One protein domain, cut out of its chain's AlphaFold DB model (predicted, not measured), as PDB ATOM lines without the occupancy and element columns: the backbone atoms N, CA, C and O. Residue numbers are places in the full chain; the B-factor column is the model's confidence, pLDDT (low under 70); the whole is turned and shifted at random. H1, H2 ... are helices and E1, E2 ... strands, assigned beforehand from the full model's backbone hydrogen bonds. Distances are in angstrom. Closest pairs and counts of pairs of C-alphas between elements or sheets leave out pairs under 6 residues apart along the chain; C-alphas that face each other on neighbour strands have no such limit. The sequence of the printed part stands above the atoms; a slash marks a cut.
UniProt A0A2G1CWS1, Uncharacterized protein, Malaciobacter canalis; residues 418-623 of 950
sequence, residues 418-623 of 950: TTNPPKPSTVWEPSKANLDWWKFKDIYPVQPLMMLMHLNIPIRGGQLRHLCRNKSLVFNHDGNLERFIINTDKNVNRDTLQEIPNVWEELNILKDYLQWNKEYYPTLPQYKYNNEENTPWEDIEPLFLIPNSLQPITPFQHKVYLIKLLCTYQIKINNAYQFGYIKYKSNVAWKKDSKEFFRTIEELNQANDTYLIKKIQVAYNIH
ATOM      1  N   THR A 418     -34.378 -37.031   3.107       88.06
ATOM      2  CA  THR A 418     -35.311 -36.478   4.103       88.06
ATOM      3  C   THR A 418     -35.360 -34.951   4.128       88.06
ATOM      4  O   THR A 418     -36.292 -34.395   4.701       88.06
ATOM      5  N   THR A 419     -34.393 -34.265   3.507       87.62
ATOM      6  CA  THR A 419     -34.289 -32.790   3.525       87.62
ATOM      7  C   THR A 419     -34.362 -32.141   2.148       87.62
ATOM      8  O   THR A 419     -34.882 -31.036   2.044       87.62
ATOM      9  N   ASN A 420     -33.844 -32.781   1.097       86.75
ATOM     10  CA  ASN A 420     -33.885 -32.269  -0.273       86.75
ATOM     11  C   ASN A 420     -33.670 -33.415  -1.289       86.75
ATOM     12  O   ASN A 420     -32.577 -33.540  -1.862       86.75
ATOM     13  N   PRO A 421     -34.653 -34.318  -1.462       91.25
ATOM     14  CA  PRO A 421     -34.498 -35.488  -2.318       91.25
ATOM     15  C   PRO A 421     -34.315 -35.096  -3.797       91.25
ATOM     16  O   PRO A 421     -34.911 -34.126  -4.260       91.25
ATOM     17  N   PRO A 422     -33.541 -35.857  -4.598       90.00
ATOM     18  CA  PRO A 422     -33.414 -35.596  -6.030       90.00
ATOM     19  C   PRO A 422     -34.757 -35.739  -6.753       90.00
ATOM     20  O   PRO A 422     -35.500 -36.697  -6.501       90.00
ATOM     21  N   LYS A 423     -35.034 -34.844  -7.714       89.56
ATOM     22  CA  LYS A 423     -36.282 -34.880  -8.481       89.56
ATOM     23  C   LYS A 423     -36.281 -36.081  -9.435       89.56
ATOM     24  O   LYS A 423     -35.397 -36.205 -10.300       89.56
ATOM     25  N   PRO A 424     -37.258 -36.991  -9.316       85.44
ATOM     26  CA  PRO A 424     -37.367 -38.090 -10.249       85.44
ATOM     27  C   PRO A 424     -37.867 -37.617 -11.608       85.44
ATOM     28  O   PRO A 424     -38.596 -36.639 -11.721       85.44
ATOM     29  N   SER A 425     -37.532 -38.366 -12.652       80.44
ATOM     30  CA  SER A 425     -37.978 -38.086 -14.029       80.44
ATOM     31  C   SER A 425     -39.421 -38.537 -14.288       80.44
ATOM     32  O   SER A 425     -39.870 -38.607 -15.426       80.44
ATOM     33  N   THR A 426     -40.132 -38.925 -13.229       80.31
ATOM     34  CA  THR A 426     -41.478 -39.491 -13.297       80.31
ATOM     35  C   THR A 426     -42.497 -38.361 -13.264       80.31
ATOM     36  O   THR A 426     -42.494 -37.560 -12.333       80.31
ATOM     37  N   VAL A 427     -43.360 -38.309 -14.275       82.31
ATOM     38  CA  VAL A 427     -44.487 -37.371 -14.328       82.31
ATOM     39  C   VAL A 427     -45.624 -37.919 -13.467       82.31
ATOM     40  O   VAL A 427     -45.926 -39.111 -13.534       82.31
ATOM     41  N   TRP A 428     -46.212 -37.060 -12.639       87.81
ATOM     42  CA  TRP A 428     -47.302 -37.377 -11.718       87.81
ATOM     43  C   TRP A 428     -48.095 -36.100 -11.400       87.81
ATOM     44  O   TRP A 428     -47.631 -35.005 -11.719       87.81
ATOM     45  N   GLU A 429     -49.276 -36.239 -10.797       86.81
ATOM     46  CA  GLU A 429     -50.200 -35.135 -10.528       86.81
ATOM     47  C   GLU A 429     -50.357 -34.916  -9.010       86.81
ATOM     48  O   GLU A 429     -51.074 -35.677  -8.359       86.81
ATOM     49  N   PRO A 430     -49.722 -33.885  -8.421       84.75
ATOM     50  CA  PRO A 430     -49.770 -33.660  -6.976       84.75
ATOM     51  C   PRO A 430     -51.177 -33.393  -6.419       84.75
ATOM     52  O   PRO A 430     -51.456 -33.752  -5.282       84.75
ATOM     53  N   SER A 431     -52.082 -32.809  -7.211       85.81
ATOM     54  CA  SER A 431     -53.450 -32.443  -6.802       85.81
ATOM     55  C   SER A 431     -54.382 -33.628  -6.540       85.81
ATOM     56  O   SER A 431     -55.470 -33.435  -6.008       85.81
ATOM     57  N   LYS A 432     -53.988 -34.852  -6.907       86.44
ATOM     58  CA  LYS A 432     -54.878 -36.019  -6.883       86.44
ATOM     59  C   LYS A 432     -55.181 -36.561  -5.476       86.44
ATOM     60  O   LYS A 432     -56.186 -37.242  -5.302       86.44
ATOM     61  N   ALA A 433     -54.322 -36.314  -4.488       88.81
ATOM     62  CA  ALA A 433     -54.499 -36.788  -3.110       88.81
ATOM     63  C   ALA A 433     -53.791 -35.864  -2.106       88.81
ATOM     64  O   ALA A 433     -52.967 -35.037  -2.500       88.81
ATOM     65  N   ASN A 434     -54.081 -36.015  -0.808       88.31
ATOM     66  CA  ASN A 434     -53.496 -35.174   0.236       88.31
ATOM     67  C   ASN A 434     -51.969 -35.386   0.351       88.31
ATOM     68  O   ASN A 434     -51.493 -36.497   0.579       88.31
ATOM     69  N   LEU A 435     -51.197 -34.303   0.226       88.88
ATOM     70  CA  LEU A 435     -49.731 -34.302   0.301       88.88
ATOM     71  C   LEU A 435     -49.169 -33.513   1.491       88.88
ATOM     72  O   LEU A 435     -47.971 -33.250   1.525       88.88
ATOM     73  N   ASP A 436     -49.981 -33.130   2.474       89.56
ATOM     74  CA  ASP A 436     -49.527 -32.303   3.601       89.56
ATOM     75  C   ASP A 436     -48.495 -33.018   4.487       89.56
ATOM     76  O   ASP A 436     -47.605 -32.381   5.052       89.56
ATOM     77  N   TRP A 437     -48.537 -34.352   4.529       89.88
ATOM     78  CA  TRP A 437     -47.525 -35.192   5.179       89.88
ATOM     79  C   TRP A 437     -46.169 -35.185   4.438       89.88
ATOM     80  O   TRP A 437     -45.130 -35.503   5.020       89.88
ATOM     81  N   TRP A 438     -46.150 -34.803   3.154       91.75
ATOM     82  CA  TRP A 438     -44.972 -34.825   2.292       91.75
ATOM     83  C   TRP A 438     -44.473 -33.412   1.969       91.75
ATOM     84  O   TRP A 438     -44.982 -32.708   1.097       91.75
ATOM     85  N   LYS A 439     -43.383 -33.012   2.633       87.19
ATOM     86  CA  LYS A 439     -42.803 -31.657   2.543       87.19
ATOM     87  C   LYS A 439     -42.337 -31.254   1.135       87.19
ATOM     88  O   LYS A 439     -42.169 -30.069   0.863       87.19
ATOM     89  N   PHE A 440     -42.132 -32.214   0.232       89.56
ATOM     90  CA  PHE A 440     -41.578 -31.994  -1.105       89.56
ATOM     91  C   PHE A 440     -42.659 -32.084  -2.186       89.56
ATOM     92  O   PHE A 440     -42.682 -33.032  -2.971       89.56
ATOM     93  N   LYS A 441     -43.556 -31.093  -2.230       83.25
ATOM     94  CA  LYS A 441     -44.780 -31.123  -3.058       83.25
ATOM     95  C   LYS A 441     -44.536 -31.394  -4.554       83.25
ATOM     96  O   LYS A 441     -45.350 -32.056  -5.188       83.25
ATOM     97  N   ASP A 442     -43.381 -30.997  -5.091       83.62
ATOM     98  CA  ASP A 442     -43.017 -31.199  -6.505       83.62
ATOM     99  C   ASP A 442     -42.293 -32.531  -6.797       83.62
ATOM    100  O   ASP A 442     -41.869 -32.794  -7.932       83.62
ATOM    101  N   ILE A 443     -42.095 -33.375  -5.780       89.75
ATOM    102  CA  ILE A 443     -41.291 -34.598  -5.846       89.75
ATOM    103  C   ILE A 443     -42.173 -35.808  -5.569       89.75
ATOM    104  O   ILE A 443     -42.732 -35.942  -4.486       89.75
ATOM    105  N   TYR A 444     -42.235 -36.733  -6.529       91.19
ATOM    106  CA  TYR A 444     -43.003 -37.969  -6.389       91.19
ATOM    107  C   TYR A 444     -42.484 -38.815  -5.203       91.19
ATOM    108  O   TYR A 444     -41.323 -39.237  -5.256       91.19
ATOM    109  N   PRO A 445     -43.303 -39.116  -4.170       92.12
ATOM    110  CA  PRO A 445     -42.822 -39.721  -2.916       92.12
ATOM    111  C   PRO A 445     -42.210 -41.127  -3.053       92.12
ATOM    112  O   PRO A 445     -41.346 -41.521  -2.272       92.12
ATOM    113  N   VAL A 446     -42.622 -41.899  -4.065       93.62
ATOM    114  CA  VAL A 446     -42.322 -43.341  -4.184       93.62
ATOM    115  C   VAL A 446     -40.829 -43.662  -4.254       93.62
ATOM    116  O   VAL A 446     -40.351 -44.521  -3.521       93.62
ATOM    117  N   GLN A 447     -40.072 -43.025  -5.151       92.56
ATOM    118  CA  GLN A 447     -38.647 -43.341  -5.335       92.56
ATOM    119  C   GLN A 447     -37.764 -42.891  -4.155       92.56
ATOM    120  O   GLN A 447     -36.920 -43.698  -3.746       92.56
ATOM    121  N   PRO A 448     -37.948 -41.684  -3.574       94.12
ATOM    122  CA  PRO A 448     -37.278 -41.291  -2.339       94.12
ATOM    123  C   PRO A 448     -37.526 -42.272  -1.186       94.12
ATOM    124  O   PRO A 448     -36.564 -42.755  -0.588       94.12
ATOM    125  N   LEU A 449     -38.789 -42.623  -0.916       94.69
ATOM    126  CA  LEU A 449     -39.159 -43.508   0.195       94.69
ATOM    127  C   LEU A 449     -38.690 -44.951  -0.024       94.69
ATOM    128  O   LEU A 449     -38.162 -45.576   0.896       94.69
ATOM    129  N   MET A 450     -38.781 -45.458  -1.258       95.00
ATOM    130  CA  MET A 450     -38.202 -46.753  -1.627       95.00
ATOM    131  C   MET A 450     -36.692 -46.770  -1.344       95.00
ATOM    132  O   MET A 450     -36.175 -47.732  -0.777       95.00
ATOM    133  N   MET A 451     -35.967 -45.714  -1.728       94.62
ATOM    134  CA  MET A 451     -34.527 -45.633  -1.489       94.62
ATOM    135  C   MET A 451     -34.199 -45.497   0.003       94.62
ATOM    136  O   MET A 451     -33.268 -46.150   0.469       94.62
ATOM    137  N   LEU A 452     -34.981 -44.720   0.758       93.19
ATOM    138  CA  LEU A 452     -34.834 -44.574   2.208       93.19
ATOM    139  C   LEU A 452     -34.980 -45.928   2.917       93.19
ATOM    140  O   LEU A 452     -34.133 -46.292   3.735       93.19
ATOM    141  N   MET A 453     -35.990 -46.715   2.535       91.88
ATOM    142  CA  MET A 453     -36.172 -48.079   3.029       91.88
ATOM    143  C   MET A 453     -34.991 -48.981   2.654       91.88
ATOM    144  O   MET A 453     -34.496 -49.721   3.498       91.88
ATOM    145  N   HIS A 454     -34.480 -48.905   1.421       91.50
ATOM    146  CA  HIS A 454     -33.349 -49.733   0.985       91.50
ATOM    147  C   HIS A 454     -32.044 -49.412   1.719       91.50
ATOM    148  O   HIS A 454     -31.245 -50.307   1.983       91.50
ATOM    149  N   LEU A 455     -31.814 -48.133   2.028       89.12
ATOM    150  CA  LEU A 455     -30.665 -47.701   2.817       89.12
ATOM    151  C   LEU A 455     -30.791 -48.160   4.275       89.12
ATOM    152  O   LEU A 455     -29.767 -48.364   4.920       89.12
ATOM    153  N   ASN A 456     -32.002 -48.360   4.800       82.94
ATOM    154  CA  ASN A 456     -32.239 -48.842   6.164       82.94
ATOM    155  C   ASN A 456     -32.282 -50.367   6.294       82.94
ATOM    156  O   ASN A 456     -31.726 -50.912   7.239       82.94
ATOM    157  N   ILE A 457     -32.848 -51.078   5.327       84.50
ATOM    158  CA  ILE A 457     -33.047 -52.523   5.424       84.50
ATOM    159  C   ILE A 457     -32.225 -53.224   4.331       84.50
ATOM    160  O   ILE A 457     -32.442 -52.956   3.146       84.50
ATOM    161  N   PRO A 458     -31.314 -54.162   4.671       83.19
ATOM    162  CA  PRO A 458     -30.429 -54.835   3.716       83.19
ATOM    163  C   PRO A 458     -31.143 -55.947   2.915       83.19
ATOM    164  O   PRO A 458     -30.607 -57.040   2.681       83.19
ATOM    165  N   ILE A 459     -32.360 -55.665   2.448       85.88
ATOM    166  CA  ILE A 459     -33.120 -56.519   1.535       85.88
ATOM    167  C   ILE A 459     -32.613 -56.369   0.103       85.88
ATOM    168  O   ILE A 459     -31.897 -55.433  -0.256       85.88
ATOM    169  N   ARG A 460     -32.935 -57.327  -0.769       84.69
ATOM    170  CA  ARG A 460     -32.534 -57.226  -2.178       84.69
ATOM    171  C   ARG A 460     -33.386 -56.165  -2.862       84.69
ATOM    172  O   ARG A 460     -34.605 -56.194  -2.758       84.69
ATOM    173  N   GLY A 461     -32.775 -55.354  -3.727       86.88
ATOM    174  CA  GLY A 461     -33.533 -54.396  -4.543       86.88
ATOM    175  C   GLY A 461     -34.644 -55.026  -5.401       86.88
ATOM    176  O   GLY A 461     -35.570 -54.328  -5.791       86.88
ATOM    177  N   GLY A 462     -34.569 -56.330  -5.704       84.81
ATOM    178  CA  GLY A 462     -35.671 -57.078  -6.323       84.81
ATOM    179  C   GLY A 462     -36.875 -57.268  -5.401       84.81
ATOM    180  O   GLY A 462     -37.987 -57.044  -5.857       84.81
ATOM    181  N   GLN A 463     -36.643 -57.609  -4.133       87.25
ATOM    182  CA  GLN A 463     -37.685 -57.778  -3.113       87.25
ATOM    183  C   GLN A 463     -38.344 -56.434  -2.800       87.25
ATOM    184  O   GLN A 463     -39.558 -56.312  -2.853       87.25
ATOM    185  N   LEU A 464     -37.527 -55.393  -2.610       90.88
ATOM    186  CA  LEU A 464     -37.995 -54.037  -2.326       90.88
ATOM    187  C   LEU A 464     -38.984 -53.506  -3.377       90.88
ATOM    188  O   LEU A 464     -40.013 -52.947  -3.028       90.88
ATOM    189  N   ARG A 465     -38.688 -53.680  -4.673       90.69
ATOM    190  CA  ARG A 465     -39.571 -53.191  -5.751       90.69
ATOM    191  C   ARG A 465     -40.894 -53.956  -5.835       90.69
ATOM    192  O   ARG A 465     -41.804 -53.467  -6.483       90.69
ATOM    193  N   HIS A 466     -40.981 -55.131  -5.219       89.50
ATOM    194  CA  HIS A 466     -42.121 -56.043  -5.289       89.50
ATOM    195  C   HIS A 466     -42.799 -56.227  -3.921       89.50
ATOM    196  O   HIS A 466     -43.442 -57.246  -3.686       89.50
ATOM    197  N   LEU A 467     -42.648 -55.262  -3.011       91.00
ATOM    198  CA  LEU A 467     -43.423 -55.250  -1.774       91.00
ATOM    199  C   LEU A 467     -44.908 -55.056  -2.085       91.00
ATOM    200  O   LEU A 467     -45.272 -54.270  -2.966       91.00
ATOM    201  N   CYS A 468     -45.747 -55.774  -1.348       90.62
ATOM    202  CA  CYS A 468     -47.186 -55.764  -1.528       90.62
ATOM    203  C   CYS A 468     -47.842 -54.701  -0.648       90.62
ATOM    204  O   CYS A 468     -47.683 -54.714   0.573       90.62
ATOM    205  N   ARG A 469     -48.634 -53.820  -1.263       90.38
ATOM    206  CA  ARG A 469     -49.325 -52.695  -0.622       90.38
ATOM    207  C   ARG A 469     -50.094 -53.096   0.636       90.38
ATOM    208  O   ARG A 469     -50.007 -52.407   1.644       90.38
ATOM    209  N   ASN A 470     -50.823 -54.209   0.580       87.81
ATOM    210  CA  ASN A 470     -51.720 -54.618   1.665       87.81
ATOM    211  C   ASN A 470     -51.095 -55.619   2.643       87.81
ATOM    212  O   ASN A 470     -51.672 -55.852   3.697       87.81
ATOM    213  N   LYS A 471     -49.960 -56.237   2.294       87.62
ATOM    214  CA  LYS A 471     -49.380 -57.351   3.070       87.62
ATOM    215  C   LYS A 471     -48.013 -57.033   3.661       87.62
ATOM    216  O   LYS A 471     -47.649 -57.615   4.671       87.62
ATOM    217  N   SER A 472     -47.238 -56.145   3.041       90.31
ATOM    218  CA  SER A 472     -45.840 -55.934   3.427       90.31
ATOM    219  C   SER A 472     -45.639 -55.000   4.613       90.31
ATOM    220  O   SER A 472     -44.547 -55.013   5.172       90.31
ATOM    221  N   LEU A 473     -46.637 -54.199   4.989       91.56
ATOM    222  CA  LEU A 473     -46.578 -53.281   6.128       91.56
ATOM    223  C   LEU A 473     -47.591 -53.737   7.181       91.56
ATOM    224  O   LEU A 473     -48.787 -53.762   6.895       91.56
ATOM    225  N   VAL A 474     -47.112 -54.104   8.372       87.50
ATOM    226  CA  VAL A 474     -47.952 -54.535   9.498       87.50
ATOM    227  C   VAL A 474     -47.894 -53.490  10.600       87.50
ATOM    228  O   VAL A 474     -46.809 -53.082  11.013       87.50
ATOM    229  N   PHE A 475     -49.065 -53.066  11.064       86.81
ATOM    230  CA  PHE A 475     -49.216 -52.036  12.083       86.81
ATOM    231  C   PHE A 475     -49.696 -52.650  13.398       86.81
ATOM    232  O   PHE A 475     -50.503 -53.581  13.378       86.81
ATOM    233  N   ASN A 476     -49.212 -52.119  14.519       81.38
ATOM    234  CA  ASN A 476     -49.667 -52.507  15.851       81.38
ATOM    235  C   ASN A 476     -51.036 -51.872  16.185       81.38
ATOM    236  O   ASN A 476     -51.594 -51.099  15.399       81.38
ATOM    237  N   HIS A 477     -51.570 -52.169  17.374       78.38
ATOM    238  CA  HIS A 477     -52.846 -51.619  17.851       78.38
ATOM    239  C   HIS A 477     -52.859 -50.083  17.976       78.38
ATOM    240  O   HIS A 477     -53.909 -49.477  17.782       78.38
ATOM    241  N   ASP A 478     -51.700 -49.454  18.197       74.75
ATOM    242  CA  ASP A 478     -51.542 -47.990  18.242       74.75
ATOM    243  C   ASP A 478     -51.436 -47.355  16.839       74.75
ATOM    244  O   ASP A 478     -51.284 -46.141  16.684       74.75
ATOM    245  N   GLY A 479     -51.482 -48.172  15.783       73.81
ATOM    246  CA  GLY A 479     -51.347 -47.742  14.398       73.81
ATOM    247  C   GLY A 479     -49.919 -47.363  13.996       73.81
ATOM    248  O   GLY A 479     -49.747 -46.690  12.979       73.81
ATOM    249  N   ASN A 480     -48.902 -47.754  14.764       76.88
ATOM    250  CA  ASN A 480     -47.487 -47.610  14.414       76.88
ATOM    251  C   ASN A 480     -47.009 -48.809  13.592       76.88
ATOM    252  O   ASN A 480     -47.514 -49.920  13.738       76.88
ATOM    253  N   LEU A 481     -46.033 -48.590  12.708       80.75
ATOM    254  CA  LEU A 481     -45.477 -49.650  11.871       80.75
ATOM    255  C   LEU A 481     -44.624 -50.594  12.731       80.75
ATOM    256  O   LEU A 481     -43.566 -50.196  13.211       80.75
ATOM    257  N   GLU A 482     -45.084 -51.830  12.903       79.69
ATOM    258  CA  GLU A 482     -44.488 -52.837  13.788       79.69
ATOM    259  C   GLU A 482     -43.448 -53.689  13.055       79.69
ATOM    260  O   GLU A 482     -42.334 -53.890  13.538       79.69
ATOM    261  N   ARG A 483     -43.801 -54.195  11.866       82.88
ATOM    262  CA  ARG A 483     -42.933 -55.088  11.089       82.88
ATOM    263  C   ARG A 483     -43.201 -55.038   9.588       82.88
ATOM    264  O   ARG A 483     -44.274 -54.652   9.124       82.88
ATOM    265  N   PHE A 484     -42.197 -55.465   8.831       85.25
ATOM    266  CA  PHE A 484     -42.222 -55.618   7.384       85.25
ATOM    267  C   PHE A 484     -42.305 -57.095   7.007       85.25
ATOM    268  O   PHE A 484     -41.481 -57.894   7.453       85.25
ATOM    269  N   ILE A 485     -43.237 -57.440   6.119       87.00
ATOM    270  CA  ILE A 485     -43.341 -58.784   5.542       87.00
ATOM    271  C   ILE A 485     -42.792 -58.762   4.117       87.00
ATOM    272  O   ILE A 485     -43.338 -58.119   3.209       87.00
ATOM    273  N   ILE A 486     -41.710 -59.507   3.902       85.38
ATOM    274  CA  ILE A 486     -41.125 -59.714   2.582       85.38
ATOM    275  C   ILE A 486     -41.757 -60.967   1.972       85.38
ATOM    276  O   ILE A 486     -41.289 -62.090   2.150       85.38
ATOM    277  N   ASN A 487     -42.832 -60.754   1.220       70.81
ATOM    278  CA  ASN A 487     -43.633 -61.798   0.578       70.81
ATOM    279  C   ASN A 487     -43.064 -62.283  -0.773       70.81
ATOM    280  O   ASN A 487     -43.751 -62.959  -1.532       70.81
ATOM    281  N   THR A 488     -41.822 -61.907  -1.103       71.81
ATOM    282  CA  THR A 488     -41.144 -62.285  -2.350       71.81
ATOM    283  C   THR A 488     -39.680 -62.663  -2.092       71.81
ATOM    284  O   THR A 488     -38.940 -61.944  -1.419       71.81
ATOM    285  N   ASP A 489     -39.204 -63.786  -2.643       67.44
ATOM    286  CA  ASP A 489     -37.794 -64.199  -2.517       67.44
ATOM    287  C   ASP A 489     -37.262 -64.920  -3.775       67.44
ATOM    288  O   ASP A 489     -37.972 -65.458  -4.629       67.44
ATOM    289  N   LYS A 490     -35.936 -64.924  -3.924       60.69
ATOM    290  CA  LYS A 490     -35.218 -65.760  -4.881       60.69
ATOM    291  C   LYS A 490     -35.265 -67.242  -4.477       60.69
ATOM    292  O   LYS A 490     -35.217 -68.078  -5.381       60.69
ATOM    293  N   ASN A 491     -35.347 -67.556  -3.187       55.41
ATOM    294  CA  ASN A 491     -35.339 -68.926  -2.674       55.41
ATOM    295  C   ASN A 491     -36.766 -69.467  -2.563       55.41
ATOM    296  O   ASN A 491     -37.486 -69.116  -1.642       55.41
ATOM    297  N   VAL A 492     -37.157 -70.313  -3.514       54.69
ATOM    298  CA  VAL A 492     -38.520 -70.861  -3.637       54.69
ATOM    299  C   VAL A 492     -38.858 -71.954  -2.611       54.69
ATOM    300  O   VAL A 492     -40.015 -72.324  -2.503       54.69
ATOM    301  N   ASN A 493     -37.868 -72.437  -1.853       53.94
ATOM    302  CA  ASN A 493     -38.001 -73.531  -0.879       53.94
ATOM    303  C   ASN A 493     -38.009 -73.028   0.579       53.94
ATOM    304  O   ASN A 493     -37.526 -73.728   1.463       53.94
ATOM    305  N   ARG A 494     -38.398 -71.773   0.829       56.28
ATOM    306  CA  ARG A 494     -38.504 -71.255   2.199       56.28
ATOM    307  C   ARG A 494     -39.914 -71.522   2.713       56.28
ATOM    308  O   ARG A 494     -40.862 -71.048   2.098       56.28
ATOM    309  N   ASP A 495     -40.013 -72.223   3.838       52.91
ATOM    310  CA  ASP A 495     -41.297 -72.580   4.457       52.91
ATOM    311  C   ASP A 495     -41.961 -71.392   5.178       52.91
ATOM    312  O   ASP A 495     -43.160 -71.413   5.437       52.91
ATOM    313  N   THR A 496     -41.197 -70.333   5.475       59.84
ATOM    314  CA  THR A 496     -41.678 -69.128   6.165       59.84
ATOM    315  C   THR A 496     -41.319 -67.846   5.412       59.84
ATOM    316  O   THR A 496     -40.251 -67.727   4.795       59.84
ATOM    317  N   LEU A 497     -42.231 -66.868   5.461       71.06
ATOM    318  CA  LEU A 497     -41.986 -65.522   4.947       71.06
ATOM    319  C   LEU A 497     -40.944 -64.812   5.812       71.06
ATOM    320  O   LEU A 497     -40.847 -65.027   7.016       71.06
ATOM    321  N   GLN A 498     -40.140 -63.956   5.185       80.00
ATOM    322  CA  GLN A 498     -39.169 -63.158   5.919       80.00
ATOM    323  C   GLN A 498     -39.891 -61.981   6.584       80.00
ATOM    324  O   GLN A 498     -40.375 -61.081   5.893       80.00
ATOM    325  N   GLU A 499     -39.913 -61.983   7.914       79.38
ATOM    326  CA  GLU A 499     -40.447 -60.902   8.742       79.38
ATOM    327  C   GLU A 499     -39.305 -60.081   9.344       79.38
ATOM    328  O   GLU A 499     -38.290 -60.626   9.781       79.38
ATOM    329  N   ILE A 500     -39.438 -58.756   9.313       79.31
ATOM    330  CA  ILE A 500     -38.417 -57.823   9.793       79.31
ATOM    331  C   ILE A 500     -39.081 -56.824  10.744       79.31
ATOM    332  O   ILE A 500     -39.929 -56.065  10.278       79.31
ATOM    333  N   PRO A 501     -38.709 -56.769  12.035       73.25
ATOM    334  CA  PRO A 501     -39.245 -55.762  12.943       73.25
ATOM    335  C   PRO A 501     -38.809 -54.362  12.501       73.25
ATOM    336  O   PRO A 501     -37.693 -54.164  12.007       73.25
ATOM    337  N   ASN A 502     -39.694 -53.383  12.665       74.06
ATOM    338  CA  ASN A 502     -39.367 -51.992  12.415       74.06
ATOM    339  C   ASN A 502     -38.674 -51.392  13.642       74.06
ATOM    340  O   ASN A 502     -39.286 -51.209  14.687       74.06
ATOM    341  N   VAL A 503     -37.392 -51.065  13.488       69.69
ATOM    342  CA  VAL A 503     -36.569 -50.410  14.519       69.69
ATOM    343  C   VAL A 503     -36.074 -49.030  14.067       69.69
ATOM    344  O   VAL A 503     -35.161 -48.471  14.668       69.69
ATOM    345  N   TRP A 504     -36.630 -48.497  12.972       77.12
ATOM    346  CA  TRP A 504     -36.206 -47.237  12.357       77.12
ATOM    347  C   TRP A 504     -37.344 -46.227  12.391       77.12
ATOM    348  O   TRP A 504     -38.296 -46.323  11.613       77.12
ATOM    349  N   GLU A 505     -37.223 -45.224  13.254       75.44
ATOM    350  CA  GLU A 505     -38.230 -44.169  13.391       75.44
ATOM    351  C   GLU A 505     -38.476 -43.436  12.068       75.44
ATOM    352  O   GLU A 505     -39.618 -43.127  11.731       75.44
ATOM    353  N   GLU A 506     -37.432 -43.235  11.254       78.56
ATOM    354  CA  GLU A 506     -37.570 -42.560   9.963       78.56
ATOM    355  C   GLU A 506     -38.429 -43.333   8.944       78.56
ATOM    356  O   GLU A 506     -38.866 -42.750   7.952       78.56
ATOM    357  N   LEU A 507     -38.676 -44.632   9.157       86.25
ATOM    358  CA  LEU A 507     -39.542 -45.441   8.294       86.25
ATOM    359  C   LEU A 507     -41.020 -45.360   8.686       86.25
ATOM    360  O   LEU A 507     -41.862 -45.812   7.911       86.25
ATOM    361  N   ASN A 508     -41.364 -44.727   9.812       85.69
ATOM    362  CA  ASN A 508     -42.762 -44.534  10.213       85.69
ATOM    363  C   ASN A 508     -43.547 -43.661   9.221       85.69
ATOM    364  O   ASN A 508     -44.754 -43.841   9.080       85.69
ATOM    365  N   ILE A 509     -42.859 -42.821   8.437       89.56
ATOM    366  CA  ILE A 509     -43.444 -42.067   7.314       89.56
ATOM    367  C   ILE A 509     -44.125 -42.973   6.266       89.56
ATOM    368  O   ILE A 509     -44.956 -42.518   5.482       89.56
ATOM    369  N   LEU A 510     -43.805 -44.276   6.243       91.94
ATOM    370  CA  LEU A 510     -44.461 -45.244   5.362       91.94
ATOM    371  C   LEU A 510     -45.947 -45.449   5.697       91.94
ATOM    372  O   LEU A 510     -46.691 -45.895   4.823       91.94
ATOM    373  N   LYS A 511     -46.386 -45.111   6.917       91.00
ATOM    374  CA  LYS A 511     -47.800 -45.109   7.312       91.00
ATOM    375  C   LYS A 511     -48.594 -44.090   6.495       91.00
ATOM    376  O   LYS A 511     -49.521 -44.469   5.780       91.00
ATOM    377  N   ASP A 512     -48.174 -42.828   6.548       91.81
ATOM    378  CA  ASP A 512     -48.825 -41.725   5.832       91.81
ATOM    379  C   ASP A 512     -48.720 -41.932   4.318       91.81
ATOM    380  O   ASP A 512     -49.684 -41.750   3.574       91.81
ATOM    381  N   TYR A 513     -47.574 -42.447   3.863       94.25
ATOM    382  CA  TYR A 513     -47.389 -42.865   2.479       94.25
ATOM    383  C   TYR A 513     -48.370 -43.957   2.041       94.25
ATOM    384  O   TYR A 513     -48.885 -43.877   0.930       94.25
ATOM    385  N   LEU A 514     -48.628 -44.983   2.860       93.62
ATOM    386  CA  LEU A 514     -49.572 -46.047   2.512       93.62
ATOM    387  C   LEU A 514     -50.998 -45.500   2.408       93.62
ATOM    388  O   LEU A 514     -51.724 -45.879   1.487       93.62
ATOM    389  N   GLN A 515     -51.384 -44.610   3.324       92.06
ATOM    390  CA  GLN A 515     -52.676 -43.934   3.273       92.06
ATOM    391  C   GLN A 515     -52.807 -43.122   1.980       92.06
ATOM    392  O   GLN A 515     -53.708 -43.382   1.181       92.06
ATOM    393  N   TRP A 516     -51.843 -42.242   1.704       94.19
ATOM    394  CA  TRP A 516     -51.794 -41.478   0.460       94.19
ATOM    395  C   TRP A 516     -51.776 -42.373  -0.783       94.19
ATOM    396  O   TRP A 516     -52.444 -42.082  -1.768       94.19
ATOM    397  N   ASN A 517     -51.044 -43.488  -0.759       94.06
ATOM    398  CA  ASN A 517     -50.971 -44.415  -1.885       94.06
ATOM    399  C   ASN A 517     -52.337 -45.047  -2.188       94.06
ATOM    400  O   ASN A 517     -52.675 -45.209  -3.359       94.06
ATOM    401  N   LYS A 518     -53.126 -45.375  -1.157       92.44
ATOM    402  CA  LYS A 518     -54.495 -45.889  -1.309       92.44
ATOM    403  C   LYS A 518     -55.465 -44.812  -1.797       92.44
ATOM    404  O   LYS A 518     -56.311 -45.119  -2.628       92.44
ATOM    405  N   GLU A 519     -55.317 -43.571  -1.341       92.25
ATOM    406  CA  GLU A 519     -56.115 -42.432  -1.822       92.25
ATOM    407  C   GLU A 519     -55.799 -42.101  -3.290       92.25
ATOM    408  O   GLU A 519     -56.694 -41.985  -4.126       92.25
ATOM    409  N   TYR A 520     -54.512 -42.015  -3.636       90.69
ATOM    410  CA  TYR A 520     -54.044 -41.692  -4.984       90.69
ATOM    411  C   TYR A 520     -54.328 -42.826  -5.982       90.69
ATOM    412  O   TYR A 520     -54.631 -42.574  -7.157       90.69
ATOM    413  N   TYR A 521     -54.231 -44.084  -5.538       89.50
ATOM    414  CA  TYR A 521     -54.507 -45.282  -6.334       89.50
ATOM    415  C   TYR A 521     -55.551 -46.180  -5.644       89.50
ATOM    416  O   TYR A 521     -55.187 -47.209  -5.064       89.50
ATOM    417  N   PRO A 522     -56.855 -45.856  -5.746       85.50
ATOM    418  CA  PRO A 522     -57.914 -46.635  -5.094       85.50
ATOM    419  C   PRO A 522     -57.894 -48.117  -5.492       85.50
ATOM    420  O   PRO A 522     -58.023 -49.009  -4.655       85.50
ATOM    421  N   THR A 523     -57.628 -48.392  -6.769       85.06
ATOM    422  CA  THR A 523     -57.545 -49.743  -7.335       85.06
ATOM    423  C   THR A 523     -56.191 -49.964  -8.000       85.06
ATOM    424  O   THR A 523     -55.763 -49.135  -8.807       85.06
ATOM    425  N   LEU A 524     -55.540 -51.095  -7.708       85.19
ATOM    426  CA  LEU A 524     -54.283 -51.496  -8.341       85.19
ATOM    427  C   LEU A 524     -54.398 -52.887  -8.974       85.19
ATOM    428  O   LEU A 524     -54.991 -53.779  -8.369       85.19
ATOM    429  N   PRO A 525     -53.813 -53.097 -10.166       82.31
ATOM    430  CA  PRO A 525     -53.683 -54.427 -10.739       82.31
ATOM    431  C   PRO A 525     -52.693 -55.281  -9.936       82.31
ATOM    432  O   PRO A 525     -51.712 -54.782  -9.377       82.31
ATOM    433  N   GLN A 526     -52.953 -56.584  -9.917       84.50
ATOM    434  CA  GLN A 526     -52.078 -57.576  -9.307       84.50
ATOM    435  C   GLN A 526     -50.993 -58.021 -10.296       84.50
ATOM    436  O   GLN A 526     -51.251 -58.198 -11.488       84.50
ATOM    437  N   TYR A 527     -49.770 -58.200  -9.802       79.56
ATOM    438  CA  TYR A 527     -48.619 -58.619 -10.597       79.56
ATOM    439  C   TYR A 527     -47.943 -59.844  -9.999       79.56
ATOM    440  O   TYR A 527     -47.800 -59.967  -8.787       79.56
ATOM    441  N   LYS A 528     -47.412 -60.703 -10.867       77.25
ATOM    442  CA  LYS A 528     -46.519 -61.788 -10.455       77.25
ATOM    443  C   LYS A 528     -45.125 -61.255 -10.144       77.25
ATOM    444  O   LYS A 528     -44.622 -60.353 -10.821       77.25
ATOM    445  N   TYR A 529     -44.442 -61.854  -9.170       74.38
ATOM    446  CA  TYR A 529     -43.054 -61.509  -8.859       74.38
ATOM    447  C   TYR A 529     -42.143 -61.686 -10.091       74.38
ATOM    448  O   TYR A 529     -42.047 -62.776 -10.652       74.38
ATOM    449  N   ASN A 530     -41.473 -60.610 -10.530       68.06
ATOM    450  CA  ASN A 530     -40.703 -60.544 -11.788       68.06
ATOM    451  C   ASN A 530     -41.482 -60.960 -13.058       68.06
ATOM    452  O   ASN A 530     -40.852 -61.356 -14.042       68.06
ATOM    453  N   ASN A 531     -42.817 -60.874 -13.051       63.16
ATOM    454  CA  ASN A 531     -43.694 -61.400 -14.105       63.16
ATOM    455  C   ASN A 531     -43.451 -62.898 -14.402       63.16
ATOM    456  O   ASN A 531     -43.632 -63.348 -15.531       63.16
ATOM    457  N   GLU A 532     -42.982 -63.677 -13.420       63.09
ATOM    458  CA  GLU A 532     -42.742 -65.113 -13.589       63.09
ATOM    459  C   GLU A 532     -44.039 -65.890 -13.343       63.09
ATOM    460  O   GLU A 532     -44.571 -65.853 -12.242       63.09
ATOM    461  N   GLU A 533     -44.543 -66.627 -14.339       55.38
ATOM    462  CA  GLU A 533     -45.799 -67.387 -14.201       55.38
ATOM    463  C   GLU A 533     -45.748 -68.481 -13.123       55.38
ATOM    464  O   GLU A 533     -46.766 -68.717 -12.476       55.38
ATOM    465  N   ASN A 534     -44.561 -69.062 -12.902       50.75
ATOM    466  CA  ASN A 534     -44.290 -70.195 -12.004       50.75
ATOM    467  C   ASN A 534     -43.650 -69.765 -10.671       50.75
ATOM    468  O   ASN A 534     -42.839 -70.490 -10.091       50.75
ATOM    469  N   THR A 535     -43.931 -68.545 -10.220       61.19
ATOM    470  CA  THR A 535     -43.506 -68.094  -8.893       61.19
ATOM    471  C   THR A 535     -44.348 -68.785  -7.811       61.19
ATOM    472  O   THR A 535     -45.565 -68.819  -7.955       61.19
ATOM    473  N   PRO A 536     -43.748 -69.324  -6.729       60.22
ATOM    474  CA  PRO A 536     -44.511 -69.860  -5.595       60.22
ATOM    475  C   PRO A 536     -45.130 -68.748  -4.732       60.22
ATOM    476  O   PRO A 536     -45.910 -69.025  -3.830       60.22
ATOM    477  N   TRP A 537     -44.736 -67.496  -4.971       71.06
ATOM    478  CA  TRP A 537     -45.239 -66.325  -4.262       71.06
ATOM    479  C   TRP A 537     -46.588 -65.888  -4.820       71.06
ATOM    480  O   TRP A 537     -46.789 -65.922  -6.033       71.06
ATOM    481  N   GLU A 538     -47.461 -65.420  -3.937       74.75
ATOM    482  CA  GLU A 538     -48.750 -64.841  -4.304       74.75
ATOM    483  C   GLU A 538     -48.587 -63.592  -5.180       74.75
ATOM    484  O   GLU A 538     -47.565 -62.893  -5.132       74.75
ATOM    485  N   ASP A 539     -49.633 -63.284  -5.944       82.44
ATOM    486  CA  ASP A 539     -49.686 -62.052  -6.716       82.44
ATOM    487  C   ASP A 539     -49.666 -60.826  -5.785       82.44
ATOM    488  O   ASP A 539     -50.213 -60.828  -4.675       82.44
ATOM    489  N   ILE A 540     -49.000 -59.764  -6.236       86.19
ATOM    490  CA  ILE A 540     -48.758 -58.559  -5.446       86.19
ATOM    491  C   ILE A 540     -49.490 -57.351  -6.018       86.19
ATOM    492  O   ILE A 540     -49.459 -57.093  -7.220       86.19
ATOM    493  N   GLU A 541     -50.072 -56.547  -5.137       90.38
ATOM    494  CA  GLU A 541     -50.405 -55.158  -5.451       90.38
ATOM    495  C   GLU A 541     -49.174 -54.303  -5.142       90.38
ATOM    496  O   GLU A 541     -48.711 -54.319  -4.001       90.38
ATOM    497  N   PRO A 542     -48.590 -53.583  -6.107       90.38
ATOM    498  CA  PRO A 542     -47.293 -52.955  -5.912       90.38
ATOM    499  C   PRO A 542     -47.397 -51.786  -4.936       90.38
ATOM    500  O   PRO A 542     -48.117 -50.826  -5.189       90.38
ATOM    501  N   LEU A 543     -46.623 -51.835  -3.849       93.56
ATOM    502  CA  LEU A 543     -46.476 -50.699  -2.940       93.56
ATOM    503  C   LEU A 543     -45.742 -49.549  -3.650       93.56
ATOM    504  O   LEU A 543     -46.263 -48.444  -3.762       93.56
ATOM    505  N   PHE A 544     -44.558 -49.828  -4.210       93.62
ATOM    506  CA  PHE A 544     -43.768 -48.847  -4.958       93.62
ATOM    507  C   PHE A 544     -43.997 -48.976  -6.467       93.62
ATOM    508  O   PHE A 544     -43.500 -49.913  -7.100       93.62
ATOM    509  N   LEU A 545     -44.704 -48.007  -7.056       90.38
ATOM    510  CA  LEU A 545     -45.222 -48.106  -8.422       90.38
ATOM    511  C   LEU A 545     -44.943 -46.888  -9.314       90.38
ATOM    512  O   LEU A 545     -44.674 -45.776  -8.846       90.38
ATOM    513  N   ILE A 546     -45.027 -47.114 -10.625       86.31
ATOM    514  CA  ILE A 546     -44.908 -46.097 -11.674       86.31
ATOM    515  C   ILE A 546     -46.308 -45.528 -11.969       86.31
ATOM    516  O   ILE A 546     -47.172 -46.305 -12.371       86.31
ATOM    517  N   PRO A 547     -46.544 -44.208 -11.859       78.88
ATOM    518  CA  PRO A 547     -47.878 -43.610 -11.978       78.88
ATOM    519  C   PRO A 547     -48.646 -43.980 -13.245       78.88
ATOM    520  O   PRO A 547     -49.819 -44.322 -13.174       78.88
ATOM    521  N   ASN A 548     -47.978 -43.948 -14.400       73.69
ATOM    522  CA  ASN A 548     -48.655 -44.102 -15.692       73.69
ATOM    523  C   ASN A 548     -48.899 -45.562 -16.084       73.69
ATOM    524  O   ASN A 548     -49.808 -45.839 -16.858       73.69
ATOM    525  N   SER A 549     -48.072 -46.496 -15.608       79.69
ATOM    526  CA  SER A 549     -48.206 -47.918 -15.955       79.69
ATOM    527  C   SER A 549     -48.790 -48.764 -14.830       79.69
ATOM    528  O   SER A 549     -49.105 -49.927 -15.069       79.69
ATOM    529  N   LEU A 550     -48.884 -48.210 -13.614       83.62
ATOM    530  CA  LEU A 550     -49.256 -48.893 -12.369       83.62
ATOM    531  C   LEU A 550     -48.393 -50.120 -12.038       83.62
ATOM    532  O   LEU A 550     -48.693 -50.871 -11.117       83.62
ATOM    533  N   GLN A 551     -47.285 -50.299 -12.756       85.75
ATOM    534  CA  GLN A 551     -46.362 -51.404 -12.561       85.75
ATOM    535  C   GLN A 551     -45.423 -51.135 -11.383       85.75
ATOM    536  O   GLN A 551     -45.112 -49.969 -11.102       85.75
ATOM    537  N   PRO A 552     -44.885 -52.197 -10.756       88.12
ATOM    538  CA  PRO A 552     -43.766 -52.072  -9.834       88.12
ATOM    539  C   PRO A 552     -42.619 -51.252 -10.446       88.12
ATOM    540  O   PRO A 552     -42.338 -51.359 -11.646       88.12
ATOM    541  N   ILE A 553     -41.907 -50.472  -9.625       89.62
ATOM    542  CA  ILE A 553     -40.713 -49.741 -10.079       89.62
ATOM    543  C   ILE A 553     -39.757 -50.701 -10.804       89.62
ATOM    544  O   ILE A 553     -39.420 -51.785 -10.317       89.62
ATOM    545  N   THR A 554     -39.274 -50.301 -11.981       87.00
ATOM    546  CA  THR A 554     -38.366 -51.143 -12.772       87.00
ATOM    547  C   THR A 554     -36.934 -51.128 -12.217       87.00
ATOM    548  O   THR A 554     -36.510 -50.163 -11.567       87.00
ATOM    549  N   PRO A 555     -36.103 -52.148 -12.524       87.12
ATOM    550  CA  PRO A 555     -34.668 -52.102 -12.231       87.12
ATOM    551  C   PRO A 555     -33.969 -50.873 -12.833       87.12
ATOM    552  O   PRO A 555     -33.021 -50.358 -12.244       87.12
ATOM    553  N   PHE A 556     -34.442 -50.408 -13.996       86.94
ATOM    554  CA  PHE A 556     -33.938 -49.216 -14.676       86.94
ATOM    555  C   PHE A 556     -34.174 -47.963 -13.833       86.94
ATOM    556  O   PHE A 556     -33.212 -47.288 -13.479       86.94
ATOM    557  N   GLN A 557     -35.420 -47.695 -13.434       88.12
ATOM    558  CA  GLN A 557     -35.766 -46.509 -12.643       88.12
ATOM    559  C   GLN A 557     -35.100 -46.515 -11.268       88.12
ATOM    560  O   GLN A 557     -34.578 -45.491 -10.839       88.12
ATOM    561  N   HIS A 558     -35.033 -47.674 -10.604       91.69
ATOM    562  CA  HIS A 558     -34.288 -47.813  -9.348       91.69
ATOM    563  C   HIS A 558     -32.812 -47.425  -9.554       91.69
ATOM    564  O   HIS A 558     -32.253 -46.655  -8.774       91.69
ATOM    565  N   LYS A 559     -32.177 -47.900 -10.635       91.06
ATOM    566  CA  LYS A 559     -30.778 -47.575 -10.946       91.06
ATOM    567  C   LYS A 559     -30.582 -46.092 -11.256       91.06
ATOM    568  O   LYS A 559     -29.627 -45.508 -10.757       91.06
ATOM    569  N   VAL A 560     -31.454 -45.497 -12.069       90.88
ATOM    570  CA  VAL A 560     -31.409 -44.062 -12.391       90.88
ATOM    571  C   VAL A 560     -31.510 -43.232 -11.120       90.88
ATOM    572  O   VAL A 560     -30.704 -42.328 -10.924       90.88
ATOM    573  N   TYR A 561     -32.457 -43.562 -10.243       93.25
ATOM    574  CA  TYR A 561     -32.661 -42.809  -9.013       93.25
ATOM    575  C   TYR A 561     -31.452 -42.906  -8.072       93.25
ATOM    576  O   TYR A 561     -31.022 -41.896  -7.523       93.25
ATOM    577  N   LEU A 562     -30.824 -44.086  -7.969       92.75
ATOM    578  CA  LEU A 562     -29.554 -44.236  -7.249       92.75
ATOM    579  C   LEU A 562     -28.444 -43.362  -7.855       92.75
ATOM    580  O   LEU A 562     -27.718 -42.708  -7.116       92.75
ATOM    581  N   ILE A 563     -28.314 -43.325  -9.187       91.75
ATOM    582  CA  ILE A 563     -27.329 -42.460  -9.855       91.75
ATOM    583  C   ILE A 563     -27.603 -40.992  -9.526       91.75
ATOM    584  O   ILE A 563     -26.671 -40.290  -9.156       91.75
ATOM    585  N   LYS A 564     -28.861 -40.535  -9.606       92.62
ATOM    586  CA  LYS A 564     -29.235 -39.162  -9.237       92.62
ATOM    587  C   LYS A 564     -28.840 -38.850  -7.793       92.62
ATOM    588  O   LYS A 564     -28.171 -37.852  -7.564       92.62
ATOM    589  N   LEU A 565     -29.153 -39.737  -6.849       93.44
ATOM    590  CA  LEU A 565     -28.795 -39.565  -5.441       93.44
ATOM    591  C   LEU A 565     -27.272 -39.467  -5.224       93.44
ATOM    592  O   LEU A 565     -26.805 -38.572  -4.521       93.44
ATOM    593  N   LEU A 566     -26.489 -40.338  -5.868       91.12
ATOM    594  CA  LEU A 566     -25.024 -40.304  -5.786       91.12
ATOM    595  C   LEU A 566     -24.422 -39.076  -6.489       91.12
ATOM    596  O   LEU A 566     -23.441 -38.523  -6.002       91.12
ATOM    597  N   CYS A 567     -25.015 -38.609  -7.590       91.12
ATOM    598  CA  CYS A 567     -24.627 -37.355  -8.236       91.12
ATOM    599  C   CYS A 567     -24.914 -36.146  -7.336       91.12
ATOM    600  O   CYS A 567     -24.056 -35.278  -7.219       91.12
ATOM    601  N   THR A 568     -26.072 -36.093  -6.669       91.62
ATOM    602  CA  THR A 568     -26.398 -35.032  -5.701       91.62
ATOM    603  C   THR A 568     -25.384 -35.001  -4.558       91.62
ATOM    604  O   THR A 568     -24.902 -33.930  -4.193       91.62
ATOM    605  N   TYR A 569     -25.002 -36.169  -4.036       90.19
ATOM    606  CA  TYR A 569     -23.938 -36.278  -3.039       90.19
ATOM    607  C   TYR A 569     -22.577 -35.806  -3.584       90.19
ATOM    608  O   TYR A 569     -21.895 -35.018  -2.934       90.19
ATOM    609  N   GLN A 570     -22.214 -36.192  -4.814       87.44
ATOM    610  CA  GLN A 570     -20.974 -35.744  -5.454       87.44
ATOM    611  C   GLN A 570     -20.930 -34.225  -5.672       87.44
ATOM    612  O   GLN A 570     -19.880 -33.618  -5.477       87.44
ATOM    613  N   ILE A 571     -22.045 -33.600  -6.063       88.94
ATOM    614  CA  ILE A 571     -22.144 -32.141  -6.218       88.94
ATOM    615  C   ILE A 571     -21.870 -31.457  -4.872       88.94
ATOM    616  O   ILE A 571     -21.069 -30.526  -4.812       88.94
ATOM    617  N   LYS A 572     -22.454 -31.964  -3.775       86.12
ATOM    618  CA  LYS A 572     -22.178 -31.449  -2.424       86.12
ATOM    619  C   LYS A 572     -20.700 -31.573  -2.043       86.12
ATOM    620  O   LYS A 572     -20.138 -30.600  -1.551       86.12
ATOM    621  N   ILE A 573     -20.063 -32.719  -2.307       81.88
ATOM    622  CA  ILE A 573     -18.621 -32.918  -2.060       81.88
ATOM    623  C   ILE A 573     -17.785 -31.942  -2.891       81.88
ATOM    624  O   ILE A 573     -16.864 -31.322  -2.365       81.88
ATOM    625  N   ASN A 574     -18.096 -31.788  -4.180       82.19
ATOM    626  CA  ASN A 574     -17.359 -30.887  -5.064       82.19
ATOM    627  C   ASN A 574     -17.424 -29.441  -4.562       82.19
ATOM    628  O   ASN A 574     -16.389 -28.781  -4.510       82.19
ATOM    629  N   ASN A 575     -18.606 -28.988  -4.137       82.12
ATOM    630  CA  ASN A 575     -18.787 -27.656  -3.564       82.12
ATOM    631  C   ASN A 575     -18.033 -27.524  -2.235       82.12
ATOM    632  O   ASN A 575     -17.284 -26.572  -2.053       82.12
ATOM    633  N   ALA A 576     -18.156 -28.502  -1.331       78.50
ATOM    634  CA  ALA A 576     -17.444 -28.493  -0.054       78.50
ATOM    635  C   ALA A 576     -15.917 -28.421  -0.235       78.50
ATOM    636  O   ALA A 576     -15.244 -27.701   0.497       78.50
ATOM    637  N   TYR A 577     -15.375 -29.123  -1.234       71.81
ATOM    638  CA  TYR A 577     -13.956 -29.073  -1.584       71.81
ATOM    639  C   TYR A 577     -13.559 -27.715  -2.176       71.81
ATOM    640  O   TYR A 577     -12.553 -27.140  -1.773       71.81
ATOM    641  N   GLN A 578     -14.367 -27.170  -3.092       76.19
ATOM    642  CA  GLN A 578     -14.119 -25.867  -3.714       76.19
ATOM    643  C   GLN A 578     -14.122 -24.716  -2.695       76.19
ATOM    644  O   GLN A 578     -13.324 -23.793  -2.826       76.19
ATOM    645  N   PHE A 579     -14.976 -24.784  -1.669       76.75
ATOM    646  CA  PHE A 579     -15.035 -23.806  -0.575       76.75
ATOM    647  C   PHE A 579     -14.070 -24.113   0.591       76.75
ATOM    648  O   PHE A 579     -14.093 -23.414   1.598       76.75
ATOM    649  N   GLY A 580     -13.217 -25.140   0.477       62.06
ATOM    650  CA  GLY A 580     -12.181 -25.458   1.469       62.06
ATOM    651  C   GLY A 580     -12.666 -26.174   2.737       62.06
ATOM    652  O   GLY A 580     -11.884 -26.345   3.669       62.06
ATOM    653  N   TYR A 581     -13.918 -26.634   2.786       64.19
ATOM    654  CA  TYR A 581     -14.480 -27.350   3.939       64.19
ATOM    655  C   TYR A 581     -13.959 -28.789   4.083       64.19
ATOM    656  O   TYR A 581     -14.070 -29.374   5.157       64.19
ATOM    657  N   ILE A 582     -13.396 -29.374   3.018       55.56
ATOM    658  CA  ILE A 582     -12.799 -30.717   3.037       55.56
ATOM    659  C   ILE A 582     -11.450 -30.739   2.309       55.56
ATOM    660  O   ILE A 582     -11.279 -30.119   1.263       55.56
ATOM    661  N   LYS A 583     -10.489 -31.492   2.860       42.59
ATOM    662  CA  LYS A 583      -9.091 -31.544   2.385       42.59
ATOM    663  C   LYS A 583      -8.871 -32.457   1.170       42.59
ATOM    664  O   LYS A 583      -7.920 -32.258   0.421       42.59
ATOM    665  N   TYR A 584      -9.742 -33.450   0.968       41.00
ATOM    666  CA  TYR A 584      -9.609 -34.472  -0.076       41.00
ATOM    667  C   TYR A 584     -10.903 -34.631  -0.872       41.00
ATOM    668  O   TYR A 584     -11.997 -34.639  -0.310       41.00
ATOM    669  N   LYS A 585     -10.772 -34.802  -2.191       55.31
ATOM    670  CA  LYS A 585     -11.893 -35.008  -3.112       55.31
ATOM    671  C   LYS A 585     -12.119 -36.503  -3.345       55.31
ATOM    672  O   LYS A 585     -11.357 -37.137  -4.072       55.31
ATOM    673  N   SER A 586     -13.167 -37.067  -2.750       58.41
ATOM    674  CA  SER A 586     -13.624 -38.424  -3.067       58.41
ATOM    675  C   SER A 586     -14.560 -38.403  -4.285       58.41
ATOM    676  O   SER A 586     -15.452 -37.560  -4.402       58.41
ATOM    677  N   ASN A 587     -14.339 -39.327  -5.228       68.31
ATOM    678  CA  ASN A 587     -15.167 -39.475  -6.428       68.31
ATOM    679  C   ASN A 587     -16.100 -40.683  -6.272       68.31
ATOM    680  O   ASN A 587     -15.705 -41.832  -6.445       68.31
ATOM    681  N   VAL A 588     -17.360 -40.403  -5.968       74.88
ATOM    682  CA  VAL A 588     -18.460 -41.363  -5.851       74.88
ATOM    683  C   VAL A 588     -19.258 -41.469  -7.155       74.88
ATOM    684  O   VAL A 588     -19.790 -42.539  -7.468       74.88
ATOM    685  N   ALA A 589     -19.307 -40.392  -7.944       81.62
ATOM    686  CA  ALA A 589     -19.895 -40.363  -9.281       81.62
ATOM    687  C   ALA A 589     -19.045 -39.510 -10.239       81.62
ATOM    688  O   ALA A 589     -18.575 -38.438  -9.869       81.62
ATOM    689  N   TRP A 590     -18.847 -39.971 -11.477       81.50
ATOM    690  CA  TRP A 590     -18.062 -39.252 -12.491       81.50
ATOM    691  C   TRP A 590     -18.573 -39.512 -13.914       81.50
ATOM    692  O   TRP A 590     -19.276 -40.490 -14.181       81.50
ATOM    693  N   LYS A 591     -18.237 -38.622 -14.856       81.56
ATOM    694  CA  LYS A 591     -18.541 -38.795 -16.288       81.56
ATOM    695  C   LYS A 591     -17.480 -39.686 -16.945       81.56
ATOM    696  O   LYS A 591     -16.300 -39.573 -16.639       81.56
ATOM    697  N   LYS A 592     -17.898 -40.551 -17.876       75.38
ATOM    698  CA  LYS A 592     -17.000 -41.471 -18.604       75.38
ATOM    699  C   LYS A 592     -16.050 -40.781 -19.584       75.38
ATOM    700  O   LYS A 592     -14.961 -41.284 -19.813       75.38
ATOM    701  N   ASP A 593     -16.468 -39.661 -20.165       69.88
ATOM    702  CA  ASP A 593     -15.812 -39.072 -21.341       69.88
ATOM    703  C   ASP A 593     -14.855 -37.909 -20.984       69.88
ATOM    704  O   ASP A 593     -14.680 -36.999 -21.788       69.88
ATOM    705  N   SER A 594     -14.306 -37.863 -19.762       55.84
ATOM    706  CA  SER A 594     -13.421 -36.784 -19.253       55.84
ATOM    707  C   SER A 594     -13.978 -35.343 -19.310       55.84
ATOM    708  O   SER A 594     -13.261 -34.392 -19.015       55.84
ATOM    709  N   LYS A 595     -15.260 -35.157 -19.661       62.12
ATOM    710  CA  LYS A 595     -15.967 -33.862 -19.657       62.12
ATOM    711  C   LYS A 595     -16.350 -33.423 -18.239       62.12
ATOM    712  O   LYS A 595     -16.540 -34.270 -17.365       62.12
ATOM    713  N   GLU A 596     -16.552 -32.115 -18.043       69.75
ATOM    714  CA  GLU A 596     -16.958 -31.538 -16.753       69.75
ATOM    715  C   GLU A 596     -18.208 -32.212 -16.173       69.75
ATOM    716  O   GLU A 596     -19.204 -32.413 -16.873       69.75
ATOM    717  N   PHE A 597     -18.148 -32.576 -14.889       84.69
ATOM    718  CA  PHE A 597     -19.272 -33.131 -14.132       84.69
ATOM    719  C   PHE A 597     -20.327 -32.051 -13.828       84.69
ATOM    720  O   PHE A 597     -20.047 -30.868 -13.983       84.69
ATOM    721  N   PHE A 598     -21.532 -32.455 -13.413       86.19
ATOM    722  CA  PHE A 598     -22.598 -31.509 -13.057       86.19
ATOM    723  C   PHE A 598     -22.141 -30.549 -11.948       86.19
ATOM    724  O   PHE A 598     -21.519 -30.995 -10.977       86.19
ATOM    725  N   ARG A 599     -22.465 -29.258 -12.087       81.38
ATOM    726  CA  ARG A 599     -22.116 -28.200 -11.123       81.38
ATOM    727  C   ARG A 599     -23.242 -27.931 -10.120       81.38
ATOM    728  O   ARG A 599     -22.959 -27.651  -8.959       81.38
ATOM    729  N   THR A 600     -24.503 -28.052 -10.537       85.81
ATOM    730  CA  THR A 600     -25.675 -27.797  -9.679       85.81
ATOM    731  C   THR A 600     -26.706 -28.926  -9.729       85.81
ATOM    732  O   THR A 600     -26.675 -29.798 -10.604       85.81
ATOM    733  N   ILE A 601     -27.626 -28.936  -8.758       84.62
ATOM    734  CA  ILE A 601     -28.708 -29.931  -8.679       84.62
ATOM    735  C   ILE A 601     -29.720 -29.707  -9.813       84.62
ATOM    736  O   ILE A 601     -30.276 -30.666 -10.345       84.62
ATOM    737  N   GLU A 602     -29.924 -28.461 -10.232       84.62
ATOM    738  CA  GLU A 602     -30.797 -28.081 -11.341       84.62
ATOM    739  C   GLU A 602     -30.288 -28.668 -12.664       84.62
ATOM    740  O   GLU A 602     -31.066 -29.271 -13.403       84.62
ATOM    741  N   GLU A 603     -28.975 -28.590 -12.919       85.25
ATOM    742  CA  GLU A 603     -28.335 -29.197 -14.095       85.25
ATOM    743  C   GLU A 603     -28.521 -30.725 -14.104       85.25
ATOM    744  O   GLU A 603     -28.841 -31.329 -15.131       85.25
ATOM    745  N   LEU A 604     -28.386 -31.365 -12.936       88.12
ATOM    746  CA  LEU A 604     -28.637 -32.798 -12.773       88.12
ATOM    747  C   LEU A 604     -30.112 -33.161 -13.014       88.12
ATOM    748  O   LEU A 604     -30.400 -34.194 -13.622       88.12
ATOM    749  N   ASN A 605     -31.047 -32.336 -12.544       84.19
ATOM    750  CA  ASN A 605     -32.483 -32.573 -12.698       84.19
ATOM    751  C   ASN A 605     -32.946 -32.443 -14.159       84.19
ATOM    752  O   ASN A 605     -33.892 -33.127 -14.547       84.19
ATOM    753  N   GLN A 606     -32.262 -31.629 -14.969       83.81
ATOM    754  CA  GLN A 606     -32.506 -31.491 -16.411       83.81
ATOM    755  C   GLN A 606     -31.908 -32.641 -17.243       83.81
ATOM    756  O   GLN A 606     -32.257 -32.818 -18.412       83.81
ATOM    757  N   ALA A 607     -31.016 -33.455 -16.666       83.38
ATOM    758  CA  ALA A 607     -30.381 -34.557 -17.378       83.38
ATOM    759  C   ALA A 607     -31.359 -35.717 -17.654       83.38
ATOM    760  O   ALA A 607     -32.014 -36.244 -16.753       83.38
ATOM    761  N   ASN A 608     -31.389 -36.187 -18.904       84.12
ATOM    762  CA  ASN A 608     -32.179 -37.352 -19.314       84.12
ATOM    763  C   ASN A 608     -31.660 -38.656 -18.663       84.12
ATOM    764  O   ASN A 608     -30.461 -38.941 -18.672       84.12
ATOM    765  N   ASP A 609     -32.565 -39.511 -18.191       83.62
ATOM    766  CA  ASP A 609     -32.285 -40.840 -17.625       83.62
ATOM    767  C   ASP A 609     -31.382 -41.718 -18.506       83.62
ATOM    768  O   ASP A 609     -30.456 -42.378 -18.023       83.62
ATOM    769  N   THR A 610     -31.611 -41.706 -19.822       82.94
ATOM    770  CA  THR A 610     -30.798 -42.472 -20.782       82.94
ATOM    771  C   THR A 610     -29.368 -41.938 -20.843       82.94
ATOM    772  O   THR A 610     -28.415 -42.716 -20.961       82.94
ATOM    773  N   TYR A 611     -29.205 -40.616 -20.737       84.06
ATOM    774  CA  TYR A 611     -27.896 -39.977 -20.663       84.06
ATOM    775  C   TYR A 611     -27.177 -40.384 -19.373       84.06
ATOM    776  O   TYR A 611     -26.038 -40.852 -19.444       84.06
ATOM    777  N   LEU A 612     -27.861 -40.312 -18.223       84.69
ATOM    778  CA  LEU A 612     -27.298 -40.682 -16.921       84.69
ATOM    779  C   LEU A 612     -26.724 -42.105 -16.934       84.69
ATOM    780  O   LEU A 612     -25.572 -42.310 -16.566       84.69
ATOM    781  N   ILE A 613     -27.462 -43.093 -17.448       81.81
ATOM    782  CA  ILE A 613     -26.972 -44.482 -17.494       81.81
ATOM    783  C   ILE A 613     -25.794 -44.668 -18.455       81.81
ATOM    784  O   ILE A 613     -24.877 -45.449 -18.177       81.81
ATOM    785  N   LYS A 614     -25.831 -44.018 -19.624       83.12
ATOM    786  CA  LYS A 614     -24.795 -44.205 -20.645       83.12
ATOM    787  C   LYS A 614     -23.492 -43.519 -20.249       83.12
ATOM    788  O   LYS A 614     -22.429 -44.103 -20.476       83.12
ATOM    789  N   LYS A 615     -23.572 -42.324 -19.658       82.38
ATOM    790  CA  LYS A 615     -22.440 -41.401 -19.504       82.38
ATOM    791  C   LYS A 615     -21.926 -41.237 -18.075       82.38
ATOM    792  O   LYS A 615     -20.781 -40.821 -17.932       82.38
ATOM    793  N   ILE A 616     -22.694 -41.608 -17.049       83.69
ATOM    794  CA  ILE A 616     -22.255 -41.538 -15.647       83.69
ATOM    795  C   ILE A 616     -21.795 -42.915 -15.157       83.69
ATOM    796  O   ILE A 616     -22.443 -43.938 -15.397       83.69
ATOM    797  N   GLN A 617     -20.652 -42.941 -14.478       79.25
ATOM    798  CA  GLN A 617     -20.189 -44.054 -13.655       79.25
ATOM    799  C   GLN A 617     -20.351 -43.698 -12.180       79.25
ATOM    800  O   GLN A 617     -20.237 -42.539 -11.792       79.25
ATOM    801  N   VAL A 618     -20.647 -44.714 -11.374       80.69
ATOM    802  CA  VAL A 618     -20.818 -44.596  -9.926       80.69
ATOM    803  C   VAL A 618     -20.005 -45.682  -9.238       80.69
ATOM    804  O   VAL A 618     -19.937 -46.807  -9.742       80.69
ATOM    805  N   ALA A 619     -19.432 -45.357  -8.082       70.19
ATOM    806  CA  ALA A 619     -18.662 -46.298  -7.269       70.19
ATOM    807  C   ALA A 619     -19.543 -47.432  -6.711       70.19
ATOM    808  O   ALA A 619     -19.118 -48.584  -6.629       70.19
ATOM    809  N   TYR A 620     -20.808 -47.127  -6.402       78.00
ATOM    810  CA  TYR A 620     -21.719 -48.047  -5.724       78.00
ATOM    811  C   TYR A 620     -22.958 -48.353  -6.570       78.00
ATOM    812  O   TYR A 620     -23.661 -47.465  -7.046       78.00
ATOM    813  N   ASN A 621     -23.253 -49.643  -6.744       81.06
ATOM    814  CA  ASN A 621     -24.465 -50.105  -7.425       81.06
ATOM    815  C   ASN A 621     -25.572 -50.478  -6.420       81.06
ATOM    816  O   ASN A 621     -25.345 -50.526  -5.218       81.06
ATOM    817  N   ILE A 622     -26.768 -50.816  -6.913       83.94
ATOM    818  CA  ILE A 622     -27.923 -51.200  -6.075       83.94
ATOM    819  C   ILE A 622     -27.581 -52.322  -5.075       83.94
ATOM    820  O   ILE A 622     -28.085 -52.333  -3.960       83.94
ATOM    821  N   HIS A 623     -26.723 -53.278  -5.450       79.31
ATOM    822  CA  HIS A 623     -26.331 -54.355  -4.538       79.31
ATOM    823  C   HIS A 623     -25.325 -53.895  -3.476       79.31
ATOM    824  O   HIS A 623     -25.275 -54.499  -2.410       79.31
TER     825      HIS A 623
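What this domain is: This is residues 418 to 623 of the 950 residues of an uncharacterized protein of Malaciobacter canalis (UniProt A0A2G1CWS1). With little regular structure, two lobes flank H1: sheet E1-E2-E3 with H3, and H4 with H5, H6 and sheet E4-E5 packed on it. The named elements, H1-H2-E1-E2-E3-H3-H4-E4-H5-H6-E5, hold 82 of 206 printed residues, class mixed. The whole is compact, radius of gyration of the C-alphas 18.4 A, spans 52 by 39 by 33 A.

How they stand to each other: H1, residues 446-456, only just touches H2, 461-464: 3 C-alpha pairs within 8 A. E1, 473-475, E2, 481-486, and E3, 498-501, make a meander of antiparallel neighbours, N 474 and O 483 3.0 A apart. H3, 510-520, only grazes it. Hub H4, 555-578, touches H5, 601-606, closest C-alphas 568 and 601, 6.3 A, and H6, 609-615. E4, 589-591, pairs antiparallel with E5, 616-618: N 590 to O 617, 2.9 A. H1 and H3 to H6 have every O i to N i+4 pair within hydrogen-bond range.

Where its parts are: H1 begins at C-alpha 446 (-42.322, -43.341, -4.184); E5 ends at C-alpha 618 (-20.818, -44.596, -9.926).

The domain as a whole: The printed part has no cut; links E2 to E3 and H3 to H4 are long; 28 residues have pLDDT under 70.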